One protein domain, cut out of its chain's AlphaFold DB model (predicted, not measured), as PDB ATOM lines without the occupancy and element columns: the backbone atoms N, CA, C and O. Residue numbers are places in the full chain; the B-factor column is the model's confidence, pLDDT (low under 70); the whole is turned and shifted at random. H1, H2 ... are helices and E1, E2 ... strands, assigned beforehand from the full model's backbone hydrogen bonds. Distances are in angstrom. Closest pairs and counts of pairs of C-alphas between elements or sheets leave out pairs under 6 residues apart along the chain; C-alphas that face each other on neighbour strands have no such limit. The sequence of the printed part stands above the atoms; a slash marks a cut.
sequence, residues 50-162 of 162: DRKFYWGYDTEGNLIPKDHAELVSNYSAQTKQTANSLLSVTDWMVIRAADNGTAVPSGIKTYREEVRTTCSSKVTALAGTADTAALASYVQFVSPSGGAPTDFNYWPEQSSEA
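AT A GLANCE: This is residues 50 to 162 of the 162 residues of an uncharacterized protein of Bacteroidetes bacterium (UniProt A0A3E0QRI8). Two long helices, H1 and H3, lie side by side and run opposite ways as the body of a rod, with a small strand hairpin, E1 and E2, beyond one end and the shorter helix H2 at the other. H4 is a short helix packed beside the first residues of H1, and after it residues 140 to 162, with no named element, loop outward and then run back along the length of the long pair. The printed part has 113 residues, with two named strands and four named helices in the order E1, E2, H1, H2, H3, H4; the two strands are antiparallel and the class is mostly helix. The whole is loose, with a radius of gyration of the C-alphas of 18.2 A, and spans 66 by 30 by 20 A.

IN THESE COORDINATES: E1 is residues 54 to 57, 8.3 A from first to last C-alpha, beginning with C-alpha 54 at (144.646, 112.454, 113.648). E2 is residues 63 to 65, 6.1 A long. H1 is residues 68 to 88, 30.2 A long, from C-alpha 68 at (134.665, 113.464, 114.733). H2 is residues 91 to 100, 14.4 A long. H3, residues 106 to 127, is the longest helix by residues and measures 31.8 A. H4 is residues 132 to 139, 10.3 A long, ending with C-alpha 139 at (137.855, 119.602, 104.026).

HOW THE PARTS SIT: E1 and E2 form a hairpin with 153 degrees between their directions; N 55 and O 64 are within hydrogen-bond range at 2.9 A, and so are N 64 and O 56 at 2.9 A. The C-alphas of Pro 65 in E2 and Thr 132 in H4 are the closest of those two elements, 6.2 A apart. E1 and H4 are only just apart, with a closest distance of 8.3 A. H1 touches H3 at a shallow tilt of 5 degrees, opposite ways; their closest C-alphas, those of Ser 76 and Val 123, are 5.4 A apart. H1 touches H4 with residues 68 to 72 alone, at a shallow tilt of 18 degrees, the same way; their closest C-alphas, those of His 68 and Thr 132, are 5.1 A apart. H1 and H2 meet only through their link, and H2 and H3 are near each other. H3 and H4 are close but not clearly touching, with the C-alphas of Leu 126 and Leu 135 closest at 6.6 A. In H1, H2, H3 and H4 every O i to N i+4 pair is within hydrogen-bond range.

THE WHOLE: The two C-alphas farthest apart, those of Glu 60 and Asn 100, are 66.8 A apart. The printed part has no cut, and the five links between its named elements are tight. Residue 162 is the chain's last. The mean pLDDT of the printed part is 94.7, and residues 160 to 162 are under 70.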
ATOM      1  N   ASP A  50     148.067 113.796 109.001       95.00
ATOM      2  CA  ASP A  50     147.536 115.148 109.167       95.00
ATOM      3  C   ASP A  50     147.092 115.358 110.620       95.00
ATOM      4  O   ASP A  50     146.053 114.870 111.075       95.00
ATOM      5  N   ARG A  51     147.894 116.139 111.345       95.81
ATOM      6  CA  ARG A  51     147.694 116.490 112.756       95.81
ATOM      7  C   ARG A  51     146.396 117.252 113.018       95.81
ATOM      8  O   ARG A  51     146.012 117.378 114.181       95.81
ATOM      9  N   LYS A  52     145.729 117.796 111.993       96.00
ATOM     10  CA  LYS A  52     144.397 118.407 112.135       96.00
ATOM     11  C   LYS A  52     143.344 117.353 112.463       96.00
ATOM     12  O   LYS A  52     142.509 117.618 113.317       96.00
ATOM     13  N   PHE A  53     143.449 116.164 111.867       97.88
ATOM     14  CA  PHE A  53     142.434 115.108 111.938       97.88
ATOM     15  C   PHE A  53     142.846 113.916 112.811       97.88
ATOM     16  O   PHE A  53     141.977 113.251 113.366       97.88
ATOM     17  N   TYR A  54     144.147 113.662 112.980       98.00
ATOM     18  CA  TYR A  54     144.646 112.454 113.648       98.00
ATOM     19  C   TYR A  54     145.685 112.758 114.736       98.00
ATOM     20  O   TYR A  54     146.430 113.742 114.654       98.00
ATOM     21  N   TRP A  55     145.746 111.898 115.756       96.12
ATOM     22  CA  TRP A  55     146.746 111.964 116.831       96.12
ATOM     23  C   TRP A  55     148.056 111.249 116.488       96.12
ATOM     24  O   TRP A  55     149.103 111.638 117.002       96.12
ATOM     25  N   GLY A  56     148.006 110.256 115.603       94.69
ATOM     26  CA  GLY A  56     149.144 109.418 115.238       94.69
ATOM     27  C   GLY A  56     148.692 108.065 114.712       94.69
ATOM     28  O   GLY A  56     147.560 107.933 114.245       94.69
ATOM     29  N   TYR A  57     149.585 107.087 114.824       93.94
ATOM     30  CA  TYR A  57     149.308 105.682 114.556       93.94
ATOM     31  C   TYR A  57     149.220 104.897 115.869       93.94
ATOM     32  O   TYR A  57     149.918 105.227 116.830       93.94
ATOM     33  N   ASP A  58     148.364 103.881 115.910       93.06
ATOM     34  CA  ASP A  58     148.323 102.905 116.998       93.06
ATOM     35  C   ASP A  58     149.436 101.845 116.856       93.06
ATOM     36  O   ASP A  58     150.296 101.918 115.975       93.06
ATOM     37  N   THR A  59     149.439 100.848 117.747       91.00
ATOM     38  CA  THR A  59     150.418  99.746 117.732       91.00
ATOM     39  C   THR A  59     150.284  98.814 116.528       91.00
ATOM     40  O   THR A  59     151.202  98.043 116.257       91.00
ATOM     41  N   GLU A  60     149.157  98.866 115.822       91.69
ATOM     42  CA  GLU A  60     148.845  98.060 114.638       91.69
ATOM     43  C   GLU A  60     149.100  98.838 113.334       91.69
ATOM     44  O   GLU A  60     149.021  98.272 112.245       91.69
ATOM     45  N   GLY A  61     149.460 100.122 113.433       88.12
ATOM     46  CA  GLY A  61     149.707 100.997 112.292       88.12
ATOM     47  C   GLY A  61     148.449 101.653 111.720       88.12
ATOM     48  O   GLY A  61     148.517 102.217 110.626       88.12
ATOM     49  N   ASN A  62     147.315 101.630 112.428       92.50
ATOM     50  CA  ASN A  62     146.104 102.347 112.027       92.50
ATOM     51  C   ASN A  62     146.128 103.789 112.539       92.50
ATOM     52  O   ASN A  62     146.690 104.089 113.592       92.50
ATOM     53  N   LEU A  63     145.491 104.702 111.803       95.75
ATOM     54  CA  LEU A  63     145.356 106.092 112.232       95.75
ATOM     55  C   LEU A  63     144.436 106.202 113.452       95.75
ATOM     56  O   LEU A  63     143.335 105.662 113.451       95.75
ATOM     57  N   ILE A  64     144.856 106.984 114.446       96.81
ATOM     58  CA  ILE A  64     144.049 107.322 115.623       96.81
ATOM     59  C   ILE A  64     143.284 108.620 115.320       96.81
ATOM     60  O   ILE A  64     143.899 109.698 115.346       96.81
ATOM     61  N   PRO A  65     141.975 108.563 115.004       97.94
ATOM     62  CA  PRO A  65     141.198 109.754 114.693       97.94
ATOM     63  C   PRO A  65     140.999 110.615 115.938       97.94
ATOM     64  O   PRO A  65     140.841 110.121 117.054       97.94
ATOM     65  N   LYS A  66     140.983 111.931 115.733       98.31
ATOM     66  CA  LYS A  66     140.394 112.853 116.705       98.31
ATOM     67  C   LYS A  66     138.875 112.716 116.707       98.31
ATOM     68  O   LYS A  66     138.304 112.151 115.771       98.31
ATOM     69  N   ASP A  67     138.245 113.271 117.742       98.25
ATOM     70  CA  ASP A  67     136.794 113.250 117.894       98.25
ATOM     71  C   ASP A  67     136.103 113.881 116.677       98.25
ATOM     72  O   ASP A  67     136.303 115.053 116.347       98.25
ATOM     73  N   HIS A  68     135.320 113.066 115.974       98.31
ATOM     74  CA  HIS A  68     134.665 113.464 114.733       98.31
ATOM     75  C   HIS A  68     133.628 114.566 114.970       98.31
ATOM     76  O   HIS A  68     133.599 115.544 114.224       98.31
ATOM     77  N   ALA A  69     132.825 114.452 116.030       98.31
ATOM     78  CA  ALA A  69     131.776 115.417 116.335       98.31
ATOM     79  C   ALA A  69     132.361 116.794 116.696       98.31
ATOM     80  O   ALA A  69     131.862 117.826 116.236       98.31
ATOM     81  N   GLU A  70     133.454 116.819 117.459       98.38
ATOM     82  CA  GLU A  70     134.197 118.035 117.782       98.38
ATOM     83  C   GLU A  70     134.774 118.680 116.516       98.38
ATOM     84  O   GLU A  70     134.629 119.889 116.310       98.38
ATOM     85  N   LEU A  71     135.378 117.890 115.622       98.44
ATOM     86  CA  LEU A  71     135.892 118.401 114.353       98.44
ATOM     87  C   LEU A  71     134.770 118.984 113.477       98.44
ATOM     88  O   LEU A  71     134.924 120.097 112.969       98.44
ATOM     89  N   VAL A  72     133.635 118.292 113.331       98.56
ATOM     90  CA  VAL A  72     132.465 118.792 112.584       98.56
ATOM     91  C   VAL A  72     131.958 120.108 113.173       98.56
ATOM     92  O   VAL A  72     131.690 121.052 112.423       98.56
ATOM     93  N   SER A  73     131.866 120.205 114.502       98.50
ATOM     94  CA  SER A  73     131.471 121.430 115.205       98.50
ATOM     95  C   SER A  73     132.434 122.587 114.912       98.50
ATOM     96  O   SER A  73     132.005 123.661 114.477       98.50
ATOM     97  N   ASN A  74     133.740 122.347 115.052       98.44
ATOM     98  CA  ASN A  74     134.785 123.345 114.828       98.44
ATOM     99  C   ASN A  74     134.805 123.854 113.381       98.44
ATOM    100  O   ASN A  74     134.811 125.065 113.155       98.44
ATOM    101  N   TYR A  75     134.764 122.956 112.393       98.50
ATOM    102  CA  TYR A  75     134.719 123.350 110.982       98.50
ATOM    103  C   TYR A  75     133.417 124.075 110.635       98.50
ATOM    104  O   TYR A  75     133.457 125.089 109.940       98.50
ATOM    105  N   SER A  76     132.277 123.640 111.177       98.44
ATOM    106  CA  SER A  76     130.996 124.325 110.969       98.44
ATOM    107  C   SER A  76     131.006 125.743 111.540       98.44
ATOM    108  O   SER A  76     130.488 126.668 110.913       98.44
ATOM    109  N   ALA A  77     131.600 125.935 112.723       98.62
ATOM    110  CA  ALA A  77     131.756 127.248 113.336       98.62
ATOM    111  C   ALA A  77     132.663 128.159 112.495       98.62
ATOM    112  O   ALA A  77     132.285 129.296 112.213       98.62
ATOM    113  N   GLN A  78     133.805 127.646 112.023       98.44
ATOM    114  CA  GLN A  78     134.711 128.384 111.138       98.44
ATOM    115  C   GLN A  78     134.029 128.779 109.823       98.44
ATOM    116  O   GLN A  78     134.107 129.935 109.418       98.44
ATOM    117  N   THR A  79     133.295 127.864 109.181       98.44
ATOM    118  CA  THR A  79     132.538 128.159 107.953       98.44
ATOM    119  C   THR A  79     131.532 129.292 108.167       98.44
ATOM    120  O   THR A  79     131.471 130.220 107.360       98.44
ATOM    121  N   LYS A  80     130.776 129.261 109.273       98.56
ATOM    122  CA  LYS A  80     129.818 130.324 109.622       98.56
ATOM    123  C   LYS A  80     130.514 131.652 109.915       98.56
ATOM    124  O   LYS A  80     130.027 132.700 109.499       98.56
ATOM    125  N   GLN A  81     131.653 131.617 110.606       98.69
ATOM    126  CA  GLN A  81     132.445 132.811 110.886       98.69
ATOM    127  C   GLN A  81     132.938 133.465 109.591       98.69
ATOM    128  O   GLN A  81     132.790 134.674 109.437       98.69
ATOM    129  N   THR A  82     133.460 132.684 108.644       98.44
ATOM    130  CA  THR A  82     133.888 133.204 107.339       98.44
ATOM    131  C   THR A  82     132.724 133.830 106.578       98.44
ATOM    132  O   THR A  82     132.848 134.960 106.113       98.44
ATOM    133  N   ALA A  83     131.571 133.156 106.514       98.50
ATOM    134  CA  ALA A  83     130.378 133.704 105.869       98.50
ATOM    135  C   ALA A  83     129.950 135.046 106.489       98.50
ATOM    136  O   ALA A  83     129.685 136.002 105.763       98.50
ATOM    137  N   ASN A  84     129.942 135.147 107.822       98.38
ATOM    138  CA  ASN A  84     129.610 136.392 108.515       98.38
ATOM    139  C   ASN A  84     130.597 137.520 108.186       98.38
ATOM    140  O   ASN A  84     130.159 138.629 107.890       98.38
ATOM    141  N   SER A  85     131.904 137.243 108.182       98.12
ATOM    142  CA  SER A  85     132.933 138.235 107.833       98.12
ATOM    143  C   SER A  85     132.800 138.746 106.394       98.12
ATOM    144  O   SER A  85     133.010 139.928 106.135       98.12
ATOM    145  N   LEU A  86     132.430 137.872 105.452       97.38
ATOM    146  CA  LEU A  86     132.182 138.247 104.057       97.38
ATOM    147  C   LEU A  86     130.930 139.129 103.922       97.38
ATOM    148  O   LEU A  86     130.937 140.147 103.228       97.38
ATOM    149  N   LEU A  87     129.851 138.774 104.624       97.75
ATOM    150  CA  LEU A  87     128.596 139.524 104.589       97.75
ATOM    151  C   LEU A  87     128.706 140.886 105.292       97.75
ATOM    152  O   LEU A  87     128.132 141.862 104.802       97.75
ATOM    153  N   SER A  88     129.471 140.990 106.381       97.62
ATOM    154  CA  SER A  88     129.518 142.207 107.203       97.62
ATOM    155  C   SER A  88     129.974 143.450 106.438       97.62
ATOM    156  O   SER A  88     129.550 144.561 106.747       97.62
ATOM    157  N   VAL A  89     130.785 143.271 105.391       95.81
ATOM    158  CA  VAL A  89     131.286 144.365 104.541       95.81
ATOM    159  C   VAL A  89     130.147 145.121 103.843       95.81
ATOM    160  O   VAL A  89     130.242 146.324 103.604       95.81
ATOM    161  N   THR A  90     129.041 144.437 103.541       96.44
ATOM    162  CA  THR A  90     127.902 144.986 102.785       96.44
ATOM    163  C   THR A  90     126.628 145.133 103.621       96.44
ATOM    164  O   THR A  90     125.587 145.526 103.092       96.44
ATOM    165  N   ASP A  91     126.683 144.873 104.931       97.31
ATOM    166  CA  ASP A  91     125.512 144.953 105.819       97.31
ATOM    167  C   ASP A  91     124.920 146.364 105.893       97.31
ATOM    168  O   ASP A  91     123.700 146.523 105.905       97.31
ATOM    169  N   TRP A  92     125.762 147.397 105.835       97.00
ATOM    170  CA  TRP A  92     125.312 148.790 105.819       97.00
ATOM    171  C   TRP A  92     124.366 149.094 104.646       97.00
ATOM    172  O   TRP A  92     123.467 149.918 104.787       97.00
ATOM    173  N   MET A  93     124.528 148.426 103.494       96.62
ATOM    174  CA  MET A  93     123.648 148.622 102.337       96.62
ATOM    175  C   MET A  93     122.256 148.057 102.612       96.62
ATOM    176  O   MET A  93     121.261 148.666 102.227       96.62
ATOM    177  N   VAL A  94     122.191 146.908 103.292       96.62
ATOM    178  CA  VAL A  94     120.932 146.276 103.707       96.62
ATOM    179  C   VAL A  94     120.230 147.129 104.758       96.62
ATOM    180  O   VAL A  94     119.033 147.371 104.631       96.62
ATOM    181  N   ILE A  95     120.977 147.634 105.744       97.75
ATOM    182  CA  ILE A  95     120.456 148.545 106.772       97.75
ATOM    183  C   ILE A  95     119.916 149.820 106.117       97.75
ATOM    184  O   ILE A  95     118.755 150.160 106.307       97.75
ATOM    185  N   ARG A  96     120.696 150.460 105.235       97.88
ATOM    186  CA  ARG A  96     120.262 151.649 104.483       97.88
ATOM    187  C   ARG A  96     118.973 151.393 103.697       97.88
ATOM    188  O   ARG A  96     118.087 152.242 103.689       97.88
ATOM    189  N   ALA A  97     118.865 150.235 103.046       97.38
ATOM    190  CA  ALA A  97     117.665 149.865 102.305       97.38
ATOM    191  C   ALA A  97     116.437 149.713 103.212       97.38
ATOM    192  O   ALA A  97     115.347 150.113 102.810       97.38
ATOM    193  N   ALA A  98     116.609 149.170 104.420       96.94
ATOM    194  CA  ALA A  98     115.540 149.068 105.409       96.94
ATOM    195  C   ALA A  98     115.142 150.440 105.983       96.94
ATOM    196  O   ALA A  98     113.955 150.706 106.145       96.94
ATOM    197  N   ASP A  99     116.117 151.315 106.236       97.88
ATOM    198  CA  ASP A  99     115.891 152.609 106.884       97.88
ATOM    199  C   ASP A  99     115.226 153.638 105.962       97.88
ATOM    200  O   ASP A  99     114.339 154.376 106.387       97.88
ATOM    201  N   ASN A 100     115.667 153.733 104.702       96.88
ATOM    202  CA  ASN A 100     115.233 154.804 103.795       96.88
ATOM    203  C   ASN A 100     114.821 154.335 102.391       96.88
ATOM    204  O   ASN A 100     114.563 155.164 101.520       96.88
ATOM    205  N   GLY A 101     114.770 153.023 102.150       95.94
ATOM    206  CA  GLY A 101     114.333 152.456 100.874       95.94
ATOM    207  C   GLY A 101     115.364 152.522  99.744       95.94
ATOM    208  O   GLY A 101     115.061 152.076  98.636       95.94
ATOM    209  N   THR A 102     116.583 153.031  99.978       96.25
ATOM    210  CA  THR A 102     117.631 153.027  98.944       96.25
ATOM    211  C   THR A 102     117.979 151.590  98.573       96.25
ATOM    212  O   THR A 102     118.521 150.846  99.388       96.25
ATOM    213  N   ALA A 103     117.705 151.200  97.330       96.06
ATOM    214  CA  ALA A 103     117.896 149.827  96.884       96.06
ATOM    215  C   ALA A 103     119.353 149.348  97.050       96.06
ATOM    216  O   ALA A 103     120.311 150.064  96.750       96.06
ATOM    217  N   VAL A 104     119.514 148.099  97.504       95.00
ATOM    218  CA  VAL A 104     120.803 147.391  97.463       95.00
ATOM    219  C   VAL A 104     121.108 147.025  96.006       95.00
ATOM    220  O   VAL A 104     120.211 146.467  95.358       95.00
ATOM    221  N   PRO A 105     122.331 147.284  95.499       94.81
ATOM    222  CA  PRO A 105     122.725 146.875  94.153       94.81
ATOM    223  C   PRO A 105     122.465 145.381  93.916       94.81
ATOM    224  O   PRO A 105     122.658 144.556  94.814       94.81
ATOM    225  N   SER A 106     122.007 145.019  92.715       93.81
ATOM    226  CA  SER A 106     121.650 143.633  92.381       93.81
ATOM    227  C   SER A 106     122.831 142.676  92.544       93.81
ATOM    228  O   SER A 106     122.651 141.623  93.151       93.81
ATOM    229  N   GLY A 107     124.036 143.067  92.112       93.94
ATOM    230  CA  GLY A 107     125.260 142.276  92.293       93.94
ATOM    231  C   GLY A 107     125.549 141.953  93.762       93.94
ATOM    232  O   GLY A 107     125.843 140.812  94.104       93.94
ATOM    233  N   ILE A 108     125.331 142.915  94.664       95.75
ATOM    234  CA  ILE A 108     125.493 142.711  96.110       95.75
ATOM    235  C   ILE A 108     124.429 141.763  96.668       95.75
ATOM    236  O   ILE A 108     124.736 140.930  97.520       95.75
ATOM    237  N   LYS A 109     123.176 141.849  96.199       94.69
ATOM    238  CA  LYS A 109     122.131 140.893  96.603       94.69
ATOM    239  C   LYS A 109     122.494 139.468  96.183       94.69
ATOM    240  O   LYS A 109     122.400 138.572  97.018       94.69
ATOM    241  N   THR A 110     122.931 139.286  94.936       96.19
ATOM    242  CA  THR A 110     123.368 137.990  94.400       96.19
ATOM    243  C   THR A 110     124.540 137.433  95.203       96.19
ATOM    244  O   THR A 110     124.420 136.352  95.769       96.19
ATOM    245  N   TYR A 111     125.611 138.215  95.368       96.62
ATOM    246  CA  TYR A 111     126.789 137.828  96.145       96.62
ATOM    247  C   TYR A 111     126.435 137.366  97.566       96.62
ATOM    248  O   TYR A 111     126.860 136.305  98.022       96.62
ATOM    249  N   ARG A 112     125.612 138.145  98.281       97.69
ATOM    250  CA  ARG A 112     125.211 137.803  99.653       97.69
ATOM    251  C   ARG A 112     124.427 136.493  99.713       97.69
ATOM    252  O   ARG A 112     124.578 135.743 100.675       97.69
ATOM    253  N   GLU A 113     123.590 136.220  98.717       97.44
ATOM    254  CA  GLU A 113     122.827 134.974  98.649       97.44
ATOM    255  C   GLU A 113     123.706 133.768  98.310       97.44
ATOM    256  O   GLU A 113     123.576 132.711  98.935       97.44
ATOM    257  N   GLU A 114     124.662 133.941  97.399       97.25
ATOM    258  CA  GLU A 114     125.671 132.928  97.098       97.25
ATOM    259  C   GLU A 114     126.476 132.576  98.352       97.25
ATOM    260  O   GLU A 114     126.591 131.400  98.684       97.25
ATOM    261  N   VAL A 115     126.943 133.565  99.128       98.19
ATOM    262  CA  VAL A 115     127.687 133.318 100.379       98.19
ATOM    263  C   VAL A 115     126.862 132.499 101.379       98.19
ATOM    264  O   VAL A 115     127.377 131.546 101.974       98.19
ATOM    265  N   ARG A 116     125.570 132.816 101.560       98.38
ATOM    266  CA  ARG A 116     124.676 132.052 102.454       98.38
ATOM    267  C   ARG A 116     124.446 130.630 101.963       98.38
ATOM    268  O   ARG A 116     124.472 129.694 102.768       98.38
ATOM    269  N   THR A 117     124.244 130.471 100.660       97.88
ATOM    270  CA  THR A 117     124.049 129.170 100.018       97.88
ATOM    271  C   THR A 117     125.301 128.315 100.176       97.88
ATOM    272  O   THR A 117     125.224 127.184 100.651       97.88
ATOM    273  N   THR A 118     126.475 128.876  99.885       98.00
ATOM    274  CA  THR A 118     127.773 128.223 100.068       98.00
ATOM    275  C   THR A 118     127.990 127.807 101.523       98.00
ATOM    276  O   THR A 118     128.348 126.656 101.777       98.00
ATOM    277  N   CYS A 119     127.725 128.689 102.492       98.38
ATOM    278  CA  CYS A 119     127.829 128.360 103.914       98.38
ATOM    279  C   CYS A 119     126.903 127.196 104.298       98.38
ATOM    280  O   CYS A 119     127.341 126.245 104.946       98.38
ATOM    281  N   SER A 120     125.633 127.258 103.895       98.25
ATOM    282  CA  SER A 120     124.626 126.243 104.232       98.25
ATOM    283  C   SER A 120     124.975 124.881 103.634       98.25
ATOM    284  O   SER A 120     124.935 123.870 104.338       98.25
ATOM    285  N   SER A 121     125.400 124.853 102.369       97.44
ATOM    286  CA  SER A 121     125.868 123.642 101.692       97.44
ATOM    287  C   SER A 121     127.085 123.030 102.385       97.44
ATOM    288  O   SER A 121     127.097 121.826 102.632       97.44
ATOM    289  N   LYS A 122     128.080 123.842 102.769       98.06
ATOM    290  CA  LYS A 122     129.272 123.354 103.482       98.06
ATOM    291  C   LYS A 122     128.927 122.788 104.857       98.06
ATOM    292  O   LYS A 122     129.351 121.684 105.177       98.06
ATOM    293  N   VAL A 123     128.120 123.493 105.651       98.31
ATOM    294  CA  VAL A 123     127.678 123.008 106.975       98.31
ATOM    295  C   VAL A 123     126.885 121.703 106.851       98.31
ATOM    296  O   VAL A 123     127.072 120.794 107.655       98.31
ATOM    297  N   THR A 124     126.050 121.579 105.818       98.25
ATOM    298  CA  THR A 124     125.291 120.351 105.543       98.25
ATOM    299  C   THR A 124     126.217 119.194 105.172       98.25
ATOM    300  O   THR A 124     126.082 118.103 105.717       98.25
ATOM    301  N   ALA A 125     127.192 119.434 104.291       97.88
ATOM    302  CA  ALA A 125     128.176 118.429 103.903       97.88
ATOM    303  C   ALA A 125     129.037 117.975 105.094       97.88
ATOM    304  O   ALA A 125     129.213 116.777 105.275       97.88
ATOM    305  N   LEU A 126     129.497 118.906 105.943       98.25
ATOM    306  CA  LEU A 126     130.235 118.595 107.173       98.25
ATOM    307  C   LEU A 126     129.420 117.681 108.098       98.25
ATOM    308  O   LEU A 126     129.918 116.641 108.525       98.25
ATOM    309  N   ALA A 127     128.160 118.040 108.364       98.00
ATOM    310  CA  ALA A 127     127.261 117.252 109.206       98.00
ATOM    311  C   ALA A 127     126.924 115.871 108.613       98.00
ATOM    312  O   ALA A 127     126.599 114.952 109.360       98.00
ATOM    313  N   GLY A 128     127.007 115.719 107.288       98.00
ATOM    314  CA  GLY A 128     126.773 114.458 106.584       98.00
ATOM    315  C   GLY A 128     127.975 113.508 106.530       98.00
ATOM    316  O   GLY A 128     127.843 112.407 105.999       98.00
ATOM    317  N   THR A 129     129.148 113.905 107.036       98.44
ATOM    318  CA  THR A 129     130.331 113.028 107.060       98.44
ATOM    319  C   THR A 129     130.153 111.905 108.083       98.44
ATOM    320  O   THR A 129     129.706 112.147 109.199       98.44
ATOM    321  N   ALA A 130     130.496 110.668 107.708       97.94
ATOM    322  CA  ALA A 130     130.293 109.498 108.568       97.94
ATOM    323  C   ALA A 130     131.382 109.329 109.641       97.94
ATOM    324  O   ALA A 130     131.116 108.780 110.707       97.94
ATOM    325  N   ASP A 131     132.602 109.779 109.349       98.12
ATOM    326  CA  ASP A 131     133.765 109.642 110.217       98.12
ATOM    327  C   ASP A 131     134.820 110.727 109.924       98.12
ATOM    328  O   ASP A 131     134.692 111.556 109.013       98.12
ATOM    329  N   THR A 132     135.894 110.721 110.716       97.94
ATOM    330  CA  THR A 132     137.020 111.657 110.588       97.94
ATOM    331  C   THR A 132     137.743 111.539 109.243       97.94
ATOM    332  O   THR A 132     138.279 112.538 108.761       97.94
ATOM    333  N   ALA A 133     137.737 110.367 108.601       97.38
ATOM    334  CA  ALA A 133     138.363 110.182 107.297       97.38
ATOM    335  C   ALA A 133     137.545 110.851 106.186       97.38
ATOM    336  O   ALA A 133     138.097 111.635 105.415       97.38
ATOM    337  N   ALA A 134     136.229 110.635 106.165       98.06
ATOM    338  CA  ALA A 134     135.304 111.305 105.257       98.06
ATOM    339  C   ALA A 134     135.348 112.831 105.435       98.06
ATOM    340  O   ALA A 134     135.370 113.576 104.451       98.06
ATOM    341  N   LEU A 135     135.425 113.304 106.683       98.25
ATOM    342  CA  LEU A 135     135.594 114.722 106.987       98.25
ATOM    343  C   LEU A 135     136.914 115.281 106.446       98.25
ATOM    344  O   LEU A 135     136.914 116.341 105.817       98.25
ATOM    345  N   ALA A 136     138.028 114.579 106.665       97.56
ATOM    346  CA  ALA A 136     139.331 114.990 106.157       97.56
ATOM    347  C   ALA A 136     139.326 115.090 104.627       97.56
ATOM    348  O   ALA A 136     139.748 116.114 104.088       97.56
ATOM    349  N   SER A 137     138.775 114.084 103.940       96.81
ATOM    350  CA  SER A 137     138.630 114.095 102.483       96.81
ATOM    351  C   SER A 137     137.822 115.293 101.997       96.81
ATOM    352  O   SER A 137     138.235 115.944 101.043       96.81
ATOM    353  N   TYR A 138     136.709 115.619 102.659       97.25
ATOM    354  CA  TYR A 138     135.888 116.768 102.287       97.25
ATOM    355  C   TYR A 138     136.620 118.103 102.490       97.25
ATOM    356  O   TYR A 138     136.691 118.918 101.575       97.25
ATOM    357  N   VAL A 139     137.207 118.326 103.670       97.00
ATOM    358  CA  VAL A 139     137.855 119.602 104.026       97.00
ATOM    359  C   VAL A 139     139.136 119.853 103.226       97.00
ATOM    360  O   VAL A 139     139.487 121.000 102.950       97.00
ATOM    361  N   GLN A 140     139.864 118.796 102.871       95.38
ATOM    362  CA  GLN A 140     141.092 118.892 102.081       95.38
ATOM    363  C   GLN A 140     140.832 118.866 100.571       95.38
ATOM    364  O   GLN A 140     141.783 118.996  99.800       95.38
ATOM    365  N   PHE A 141     139.582 118.681 100.141       94.50
ATOM    366  CA  PHE A 141     139.264 118.570  98.728       94.50
ATOM    367  C   PHE A 141     139.588 119.872  97.984       94.50
ATOM    368  O   PHE A 141     139.096 120.955  98.321       94.50
ATOM    369  N   VAL A 142     140.399 119.722  96.938       92.44
ATOM    370  CA  VAL A 142     140.737 120.756  95.963       92.44
ATOM    371  C   VAL A 142     140.552 120.146  94.579       92.44
ATOM    372  O   VAL A 142     141.119 119.096  94.269       92.44
ATOM    373  N   SER A 143     139.730 120.783  93.756       90.81
ATOM    374  CA  SER A 143     139.504 120.401  92.363       90.81
ATOM    375  C   SER A 143     140.781 120.537  91.523       90.81
ATOM    376  O   SER A 143     141.681 121.298  91.882       90.81
ATOM    377  N   PRO A 144     140.870 119.868  90.356       91.31
ATOM    378  CA  PRO A 144     142.058 119.941  89.502       91.31
ATOM    379  C   PRO A 144     142.445 121.359  89.058       91.31
ATOM    380  O   PRO A 144     143.624 121.631  88.853       91.31
ATOM    381  N   SER A 145     141.467 122.256  88.895       85.12
ATOM    382  CA  SER A 145     141.700 123.658  88.528       85.12
ATOM    383  C   SER A 145     141.990 124.561  89.727       85.12
ATOM    384  O   SER A 145     142.533 125.646  89.535       85.12
ATOM    385  N   GLY A 146     141.634 124.129  90.941       84.88
ATOM    386  CA  GLY A 146     141.618 124.958  92.141       84.88
ATOM    387  C   GLY A 146     140.556 126.063  92.088       84.88
ATOM    388  O   GLY A 146     140.233 126.603  91.032       84.88
ATOM    389  N   GLY A 147     139.980 126.395  93.242       84.00
ATOM    390  CA  GLY A 147     139.030 127.504  93.365       84.00
ATOM    391  C   GLY A 147     137.657 127.231  92.745       84.00
ATOM    392  O   GLY A 147     136.906 128.169  92.496       84.00
ATOM    393  N   ALA A 148     137.306 125.970  92.486       89.44
ATOM    394  CA  ALA A 148     135.968 125.625  92.017       89.44
ATOM    395  C   ALA A 148     134.952 125.634  93.177       89.44
ATOM    396  O   ALA A 148     135.333 125.342  94.312       89.44
ATOM    397  N   PRO A 149     133.643 125.833  92.920       89.50
ATOM    398  CA  PRO A 149     132.602 125.754  93.952       89.50
ATOM    399  C   PRO A 149     132.541 124.436  94.735       89.50
ATOM    400  O   PRO A 149     132.004 124.395  95.840       89.50
ATOM    401  N   THR A 150     133.097 123.361  94.174       88.44
ATOM    402  CA  THR A 150     133.225 122.060  94.839       88.44
ATOM    403  C   THR A 150     134.330 122.023  95.896       88.44
ATOM    404  O   THR A 150     134.317 121.134  96.741       88.44
ATOM    405  N   ASP A 151     135.270 122.969  95.879       93.06
ATOM    406  CA  ASP A 151     136.383 123.035  96.825       93.06
ATOM    407  C   ASP A 151     135.896 123.501  98.198       93.06
ATOM    408  O   ASP A 151     135.119 124.457  98.328       93.06
ATOM    409  N   PHE A 152     136.413 122.892  99.267       94.88
ATOM    410  CA  PHE A 152     136.055 123.335 100.616       94.88
ATOM    411  C   PHE A 152     136.500 124.779 100.882       94.88
ATOM    412  O   PHE A 152     135.770 125.537 101.520       94.88
ATOM    413  N   ASN A 153     137.640 125.191 100.330       93.94
ATOM    414  CA  ASN A 153     138.175 126.540 100.526       93.94
ATOM    415  C   ASN A 153     137.544 127.604  99.612       93.94
ATOM    416  O   ASN A 153     137.824 128.785  99.797       93.94
ATOM    417  N   TYR A 154     136.691 127.218  98.659       95.69
ATOM    418  CA  TYR A 154     136.008 128.181  97.798       95.69
ATOM    419  C   TYR A 154     134.977 129.012  98.566       95.69
ATOM    420  O   TYR A 154     134.149 128.462  99.306       95.69
ATOM    421  N   TRP A 155     134.989 130.316  98.290       96.88
ATOM    422  CA  TRP A 155     133.954 131.278  98.646       96.88
ATOM    423  C   TRP A 155     133.624 132.145  97.428       96.88
ATOM    424  O   TRP A 155     134.535 132.443  96.655       96.88
ATOM    425  N   PRO A 156     132.357 132.567  97.258       95.06
ATOM    426  CA  PRO A 156     131.992 133.527  96.227       95.06
ATOM    427  C   PRO A 156     132.814 134.809  96.361       95.06
ATOM    428  O   PRO A 156     133.143 135.236  97.472       95.06
ATOM    429  N   GLU A 157     133.109 135.433  95.228       91.81
ATOM    430  CA  GLU A 157     133.795 136.717  95.168       91.81
ATOM    431  C   GLU A 157     132.782 137.830  94.913       91.81
ATOM    432  O   GLU A 157     131.802 137.657  94.187       91.81
ATOM    433  N   GLN A 158     133.004 138.989  95.527       86.19
ATOM    434  CA  GLN A 158     132.160 140.149  95.280       86.19
ATOM    435  C   GLN A 158     132.456 140.690  93.874       86.19
ATOM    436  O   GLN A 158     133.605 141.001  93.558       86.19
ATOM    437  N   SER A 159     131.426 140.848  93.041       73.06
ATOM    438  CA  SER A 159     131.566 141.511  91.741       73.06
ATOM    439  C   SER A 159     132.065 142.950  91.914       73.06
ATOM    440  O   SER A 159     131.600 143.668  92.800       73.06
ATOM    441  N   SER A 160     132.965 143.400  91.035       59.66
ATOM    442  CA  SER A 160     133.477 144.783  91.013       59.66
ATOM    443  C   SER A 160     132.427 145.832  90.624       59.66
ATOM    444  O   SER A 160     132.662 147.026  90.791       59.66
ATOM    445  N   GLU A 161     131.270 145.400  90.124       52.59
ATOM    446  CA  GLU A 161     130.120 146.248  89.813       52.59
ATOM    447  C   GLU A 161     129.287 146.483  91.086       52.59
ATOM    448  O   GLU A 161     128.308 145.780  91.352       52.59
ATOM    449  N   ALA A 162     129.731 147.432  91.916       50.44
ATOM    450  CA  ALA A 162     129.033 147.913  93.112       50.44
ATOM    451  C   ALA A 162     128.450 149.316  92.898       50.44
ATOM    452  O   ALA A 162     129.148 150.156  92.284       50.44
TER     453      ALA A 162